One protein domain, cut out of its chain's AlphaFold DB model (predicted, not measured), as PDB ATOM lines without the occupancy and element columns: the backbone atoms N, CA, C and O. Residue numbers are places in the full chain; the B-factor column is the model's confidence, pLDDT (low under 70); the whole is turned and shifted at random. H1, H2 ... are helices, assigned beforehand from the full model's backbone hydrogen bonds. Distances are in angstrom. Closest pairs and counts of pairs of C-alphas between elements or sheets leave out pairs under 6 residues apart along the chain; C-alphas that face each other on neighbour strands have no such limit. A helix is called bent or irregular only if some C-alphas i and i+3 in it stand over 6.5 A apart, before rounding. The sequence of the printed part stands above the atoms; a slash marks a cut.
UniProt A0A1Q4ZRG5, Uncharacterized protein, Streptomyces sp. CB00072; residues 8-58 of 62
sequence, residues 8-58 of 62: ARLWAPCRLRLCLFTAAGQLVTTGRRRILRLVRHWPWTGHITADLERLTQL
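This is residues 8 to 58 of the 62 residues of an uncharacterized protein of Streptomyces sp. CB00072 (UniProt A0A1Q4ZRG5). One long helix, H1, makes most of the length, and after it a long loop, residues 31 to 44, folds back before a shorter helix, H2, leads away from H1. The shape is a loose zigzag of helix, returning link and helix; residues 9 to 15 and 50 to 58 stick out. The printed part has 51 residues with two named helices, H1 then H2, and no named strand; its class is all helix. It is only just loose, close to compact, with a radius of gyration of the C-alphas of 11.8 A and spans of 32 by 27 by 20 A.

H1, residues 13 to 30, is the longest helix by residues. H2, residues 45 to 56, is apart from H1, with no C-alpha of the one within 8 A of the other. The link H1 to H2 is long, with 14 residues between them. The C-alphas of this stretch, residues 31 to 44, which holds no named element, lie 5 to 16 A from the mean of all C-alphas. In H1 and H2 every O i to N i+4 pair is within hydrogen-bond range.

H1 runs from C-alpha 13 at (-24.069, 48.901, -5.679) to C-alpha 30 at (-9.393, 47.036, -26.168), 25.3 A. H2 runs from C-alpha 45 at (-11.478, 38.102, -14.902) to C-alpha 56 at (-20.511, 29.175, -25.369), 16.5 A. Neither helix is bent.

The two C-alphas farthest apart are those of Ala 12 and Arg 34, at 32.4 A. Residues 9 to 15, of which 13 to 15 belong to H1, and residues 50 to 58, of which 50 to 56 belong to H2, stand free. The body without them has 35 residues and spans 27 by 18 by 12 A. The printed part has no cut. The mean pLDDT of the printed part is 79.8, and one residue, Gly 31, is under 70.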
ATOM      1  N   ALA A   8     -20.494  38.470  -7.167       71.25
ATOM      2  CA  ALA A   8     -20.856  39.812  -7.622       71.25
ATOM      3  C   ALA A   8     -22.222  40.285  -7.085       71.25
ATOM      4  O   ALA A   8     -22.437  41.487  -6.945       71.25
ATOM      5  N   ARG A   9     -23.121  39.360  -6.705       72.06
ATOM      6  CA  ARG A   9     -24.410  39.679  -6.065       72.06
ATOM      7  C   ARG A   9     -24.251  40.300  -4.672       72.06
ATOM      8  O   ARG A   9     -25.117  41.048  -4.239       72.06
ATOM      9  N   LEU A  10     -23.156  39.989  -3.975       80.06
ATOM     10  CA  LEU A  10     -22.888  40.452  -2.608       80.06
ATOM     11  C   LEU A  10     -22.194  41.819  -2.566       80.06
ATOM     12  O   LEU A  10     -21.874  42.325  -1.492       80.06
ATOM     13  N   TRP A  11     -21.894  42.411  -3.721       80.31
ATOM     14  CA  TRP A  11     -21.145  43.656  -3.771       80.31
ATOM     15  C   TRP A  11     -22.049  44.866  -3.574       80.31
ATOM     16  O   TRP A  11     -23.167  44.928  -4.081       80.31
ATOM     17  N   ALA A  12     -21.511  45.880  -2.894       85.19
ATOM     18  CA  ALA A  12     -22.173  47.169  -2.780       85.19
ATOM     19  C   ALA A  12     -22.471  47.757  -4.178       85.19
ATOM     20  O   ALA A  12     -21.621  47.676  -5.076       85.19
ATOM     21  N   PRO A  13     -23.627  48.415  -4.370       82.81
ATOM     22  CA  PRO A  13     -24.069  48.901  -5.679       82.81
ATOM     23  C   PRO A  13     -23.086  49.889  -6.327       82.81
ATOM     24  O   PRO A  13     -22.903  49.859  -7.543       82.81
ATOM     25  N   CYS A  14     -22.390  50.716  -5.538       84.88
ATOM     26  CA  CYS A  14     -21.345  51.610  -6.052       84.88
ATOM     27  C   CYS A  14     -20.158  50.840  -6.643       84.88
ATOM     28  O   CYS A  14     -19.692  51.162  -7.735       84.88
ATOM     29  N   ARG A  15     -19.706  49.782  -5.954       82.88
ATOM     30  CA  ARG A  15     -18.633  48.905  -6.443       82.88
ATOM     31  C   ARG A  15     -19.066  48.217  -7.734       82.88
ATOM     32  O   ARG A  15     -18.278  48.143  -8.668       82.88
ATOM     33  N   LEU A  16     -20.323  47.788  -7.798       83.31
ATOM     34  CA  LEU A  16     -20.919  47.169  -8.975       83.31
ATOM     35  C   LEU A  16     -20.938  48.100 -10.193       83.31
ATOM     36  O   LEU A  16     -20.457  47.714 -11.255       83.31
ATOM     37  N   ARG A  17     -21.427  49.336 -10.030       83.62
ATOM     38  CA  ARG A  17     -21.457  50.338 -11.110       83.62
ATOM     39  C   ARG A  17     -20.059  50.667 -11.610       83.62
ATOM     40  O   ARG A  17     -19.817  50.553 -12.807       83.62
ATOM     41  N   LEU A  18     -19.151  51.035 -10.703       85.56
ATOM     42  CA  LEU A  18     -17.769  51.363 -11.056       85.56
ATOM     43  C   LEU A  18     -17.157  50.234 -11.878       85.56
ATOM     44  O   LEU A  18     -16.636  50.453 -12.964       85.56
ATOM     45  N   CYS A  19     -17.297  49.012 -11.384       80.25
ATOM     46  CA  CYS A  19     -16.743  47.854 -12.042       80.25
ATOM     47  C   CYS A  19     -17.360  47.566 -13.414       80.25
ATOM     48  O   CYS A  19     -16.612  47.293 -14.350       80.25
ATOM     49  N   LEU A  20     -18.687  47.655 -13.549       81.44
ATOM     50  CA  LEU A  20     -19.375  47.449 -14.823       81.44
ATOM     51  C   LEU A  20     -18.892  48.462 -15.869       81.44
ATOM     52  O   LEU A  20     -18.546  48.084 -16.985       81.44
ATOM     53  N   PHE A  21     -18.808  49.739 -15.489       84.38
ATOM     54  CA  PHE A  21     -18.359  50.797 -16.390       84.38
ATOM     55  C   PHE A  21     -16.863  50.710 -16.699       84.38
ATOM     56  O   PHE A  21     -16.471  50.938 -17.841       84.38
ATOM     57  N   THR A  22     -16.020  50.324 -15.737       84.00
ATOM     58  CA  THR A  22     -14.596  50.076 -15.997       84.00
ATOM     59  C   THR A  22     -14.406  48.891 -16.943       84.00
ATOM     60  O   THR A  22     -13.620  48.994 -17.880       84.00
ATOM     61  N   ALA A  23     -15.141  47.790 -16.751       80.31
ATOM     62  CA  ALA A  23     -15.077  46.629 -17.635       80.31
ATOM     63  C   ALA A  23     -15.568  46.950 -19.047       80.31
ATOM     64  O   ALA A  23     -14.883  46.625 -20.014       80.31
ATOM     65  N   ALA A  24     -16.695  47.652 -19.168       82.69
ATOM     66  CA  ALA A  24     -17.191  48.136 -20.451       82.69
ATOM     67  C   ALA A  24     -16.187  49.087 -21.122       82.69
ATOM     68  O   ALA A  24     -15.912  48.942 -22.307       82.69
ATOM     69  N   GLY A  25     -15.572  50.007 -20.372       85.31
ATOM     70  CA  GLY A  25     -14.539  50.906 -20.889       85.31
ATOM     71  C   GLY A  25     -13.305  50.158 -21.392       85.31
ATOM     72  O   GLY A  25     -12.827  50.425 -22.494       85.31
ATOM     73  N   GLN A  26     -12.821  49.168 -20.639       79.62
ATOM     74  CA  GLN A  26     -11.731  48.290 -21.075       79.62
ATOM     75  C   GLN A  26     -12.127  47.502 -22.327       79.62
ATOM     76  O   GLN A  26     -11.362  47.462 -23.282       79.62
ATOM     77  N   LEU A  27     -13.336  46.942 -22.386       77.62
ATOM     78  CA  LEU A  27     -13.840  46.225 -23.561       77.62
ATOM     79  C   LEU A  27     -13.994  47.127 -24.786       77.62
ATOM     80  O   LEU A  27     -13.631  46.716 -25.873       77.62
ATOM     81  N   VAL A  28     -14.487  48.354 -24.652       83.56
ATOM     82  CA  VAL A  28     -14.637  49.272 -25.795       83.56
ATOM     83  C   VAL A  28     -13.271  49.750 -26.294       83.56
ATOM     84  O   VAL A  28     -13.034  49.811 -27.501       83.56
ATOM     85  N   THR A  29     -12.346  50.047 -25.378       82.19
ATOM     86  CA  THR A  29     -10.994  50.519 -25.728       82.19
ATOM     87  C   THR A  29     -10.102  49.407 -26.279       82.19
ATOM     88  O   THR A  29      -9.326  49.643 -27.205       82.19
ATOM     89  N   THR A  30     -10.221  48.184 -25.757       76.44
ATOM     90  CA  THR A  30      -9.393  47.036 -26.168       76.44
ATOM     91  C   THR A  30     -10.087  46.094 -27.150       76.44
ATOM     92  O   THR A  30      -9.398  45.384 -27.873       76.44
ATOM     93  N   GLY A  31     -11.416  46.110 -27.252       67.38
ATOM     94  CA  GLY A  31     -12.233  45.175 -28.042       67.38
ATOM     95  C   GLY A  31     -12.158  45.364 -29.553       67.38
ATOM     96  O   GLY A  31     -12.592  44.493 -30.297       67.38
ATOM     97  N   ARG A  32     -11.505  46.431 -30.036       70.75
ATOM     98  CA  ARG A  32     -11.006  46.474 -31.426       70.75
ATOM     99  C   ARG A  32      -9.903  45.441 -31.691       70.75
ATOM    100  O   ARG A  32      -9.525  45.234 -32.839       70.75
ATOM    101  N   ARG A  33      -9.365  44.800 -30.650       73.88
ATOM    102  CA  ARG A  33      -8.402  43.706 -30.762       73.88
ATOM    103  C   ARG A  33      -9.135  42.375 -30.674       73.88
ATOM    104  O   ARG A  33      -9.919  42.141 -29.763       73.88
ATOM    105  N   ARG A  34      -8.772  41.459 -31.572       71.06
ATOM    106  CA  ARG A  34      -9.238  40.063 -31.578       71.06
ATOM    107  C   ARG A  34      -8.884  39.297 -30.294       71.06
ATOM    108  O   ARG A  34      -9.477  38.266 -30.016       71.06
ATOM    109  N   ILE A  35      -7.905  39.787 -29.529       74.44
ATOM    110  CA  ILE A  35      -7.431  39.174 -28.288       74.44
ATOM    111  C   ILE A  35      -7.607  40.178 -27.151       74.44
ATOM    112  O   ILE A  35      -6.926  41.206 -27.109       74.44
ATOM    113  N   LEU A  36      -8.490  39.844 -26.211       74.00
ATOM    114  CA  LEU A  36      -8.696  40.594 -24.979       74.00
ATOM    115  C   LEU A  36      -7.740  40.065 -23.899       74.00
ATOM    116  O   LEU A  36      -7.860  38.920 -23.464       74.00
ATOM    117  N   ARG A  37      -6.775  40.877 -23.456       74.00
ATOM    118  CA  ARG A  37      -5.890  40.510 -22.336       74.00
ATOM    119  C   ARG A  37      -6.490  40.995 -21.022       74.00
ATOM    120  O   ARG A  37      -6.322  42.153 -20.653       74.00
ATOM    121  N   LEU A  38      -7.170  40.095 -20.317       74.44
ATOM    122  CA  LEU A  38      -7.647  40.340 -18.958       74.44
ATOM    123  C   LEU A  38      -6.550  40.009 -17.947       74.44
ATOM    124  O   LEU A  38      -5.904  38.963 -18.012       74.44
ATOM    125  N   VAL A  39      -6.329  40.911 -16.997       78.38
ATOM    126  CA  VAL A  39      -5.327  40.718 -15.950       78.38
ATOM    127  C   VAL A  39      -5.837  39.687 -14.936       78.38
ATOM    128  O   VAL A  39      -6.912  39.847 -14.367       78.38
ATOM    129  N   ARG A  40      -5.068  38.623 -14.673       74.94
ATOM    130  CA  ARG A  40      -5.520  37.463 -13.873       74.94
ATOM    131  C   ARG A  40      -5.967  37.804 -12.445       74.94
ATOM    132  O   ARG A  40      -6.897  37.188 -11.946       74.94
ATOM    133  N   HIS A  41      -5.319  38.771 -11.793       80.12
ATOM    134  CA  HIS A  41      -5.664  39.186 -10.425       80.12
ATOM    135  C   HIS A  41      -6.873  40.129 -10.366       80.12
ATOM    136  O   HIS A  41      -7.340  40.474  -9.280       80.12
ATOM    137  N   TRP A  42      -7.358  40.595 -11.517       78.69
ATOM    138  CA  TRP A  42      -8.485  41.504 -11.553       78.69
ATOM    139  C   TRP A  42      -9.757  40.745 -11.149       78.69
ATOM    140  O   TRP A  42     -10.042  39.691 -11.723       78.69
ATOM    141  N   PRO A  43     -10.543  41.251 -10.182       73.19
ATOM    142  CA  PRO A  43     -11.648  40.501  -9.585       73.19
ATOM    143  C   PRO A  43     -12.766  40.124 -10.569       73.19
ATOM    144  O   PRO A  43     -13.582  39.271 -10.241       73.19
ATOM    145  N   TRP A  44     -12.797  40.707 -11.771       75.25
ATOM    146  CA  TRP A  44     -13.765  40.379 -12.823       75.25
ATOM    147  C   TRP A  44     -13.290  39.347 -13.828       75.25
ATOM    148  O   TRP A  44     -14.130  38.792 -14.523       75.25
ATOM    149  N   THR A  45     -11.992  39.053 -13.908       81.19
ATOM    150  CA  THR A  45     -11.478  38.102 -14.902       81.19
ATOM    151  C   THR A  45     -12.143  36.741 -14.740       81.19
ATOM    152  O   THR A  45     -12.638  36.190 -15.711       81.19
ATOM    153  N   GLY A  46     -12.274  36.257 -13.501       81.06
ATOM    154  CA  GLY A  46     -12.994  35.013 -13.225       81.06
ATOM    155  C   GLY A  46     -14.475  35.068 -13.617       81.06
ATOM    156  O   GLY A  46     -14.983  34.110 -14.183       81.06
ATOM    157  N   HIS A  47     -15.151  36.193 -13.367       79.56
ATOM    158  CA  HIS A  47     -16.563  36.364 -13.720       79.56
ATOM    159  C   HIS A  47     -16.774  36.406 -15.237       79.56
ATOM    160  O   HIS A  47     -17.587  35.655 -15.757       79.56
ATOM    161  N   ILE A  48     -15.988  37.214 -15.952       78.88
ATOM    162  CA  ILE A  48     -16.076  37.354 -17.409       78.88
ATOM    163  C   ILE A  48     -15.739  36.029 -18.100       78.88
ATOM    164  O   ILE A  48     -16.445  35.634 -19.022       78.88
ATOM    165  N   THR A  49     -14.687  35.328 -17.665       82.69
ATOM    166  CA  THR A  49     -14.310  34.035 -18.252       82.69
ATOM    167  C   THR A  49     -15.371  32.964 -17.991       82.69
ATOM    168  O   THR A  49     -15.731  32.258 -18.926       82.69
ATOM    169  N   ALA A  50     -15.917  32.882 -16.773       83.06
ATOM    170  CA  ALA A  50     -16.973  31.920 -16.447       83.06
ATOM    171  C   ALA A  50     -18.285  32.210 -17.198       83.06
ATOM    172  O   ALA A  50     -18.945  31.287 -17.669       83.06
ATOM    173  N   ASP A  51     -18.662  33.485 -17.340       81.00
ATOM    174  CA  ASP A  51     -19.854  33.867 -18.101       81.00
ATOM    175  C   ASP A  51     -19.667  33.621 -19.606       81.00
ATOM    176  O   ASP A  51     -20.593  33.144 -20.259       81.00
ATOM    177  N   LEU A  52     -18.475  33.875 -20.162       82.06
ATOM    178  CA  LEU A  52     -18.154  33.528 -21.552       82.06
ATOM    179  C   LEU A  52     -18.235  32.020 -21.789       82.06
ATOM    180  O   LEU A  52     -18.850  31.593 -22.762       82.06
ATOM    181  N   GLU A  53     -17.659  31.218 -20.895       85.94
ATOM    182  CA  GLU A  53     -17.751  29.759 -20.958       85.94
ATOM    183  C   GLU A  53     -19.218  29.314 -20.946       85.94
ATOM    184  O   GLU A  53     -19.657  28.586 -21.835       85.94
ATOM    185  N   ARG A  54     -20.029  29.858 -20.033       84.19
ATOM    186  CA  ARG A  54     -21.466  29.575 -19.988       84.19
ATOM    187  C   ARG A  54     -22.204  29.991 -21.264       84.19
ATOM    188  O   ARG A  54     -23.073  29.250 -21.712       84.19
ATOM    189  N   LEU A  55     -21.876  31.144 -21.848       83.12
ATOM    190  CA  LEU A  55     -22.469  31.604 -23.109       83.12
ATOM    191  C   LEU A  55     -22.122  30.674 -24.274       83.12
ATOM    192  O   LEU A  55     -22.989  30.402 -25.095       83.12
ATOM    193  N   THR A  56     -20.896  30.148 -24.330       84.31
ATOM    194  CA  THR A  56     -20.511  29.175 -25.369       84.31
ATOM    195  C   THR A  56     -21.210  27.824 -25.228       84.31
ATOM    196  O   THR A  56     -21.330  27.102 -26.211       84.31
ATOM    197  N   GLN A  57     -21.677  27.488 -24.023       87.12
ATOM    198  CA  GLN A  57     -22.463  26.280 -23.755       87.12
ATOM    199  C   GLN A  57     -23.963  26.478 -24.012       87.12
ATOM    200  O   GLN A  57     -24.724  25.512 -23.946       87.12
ATOM    201  N   LEU A  58     -24.417  27.711 -24.258       85.56
ATOM    202  CA  LEU A  58     -25.827  27.975 -24.508       85.56
ATOM    203  C   LEU A  58     -26.179  27.509 -25.934       85.56
ATOM    204  O   LEU A  58     -25.481  27.896 -26.874       85.56
TER     205      LEU A  58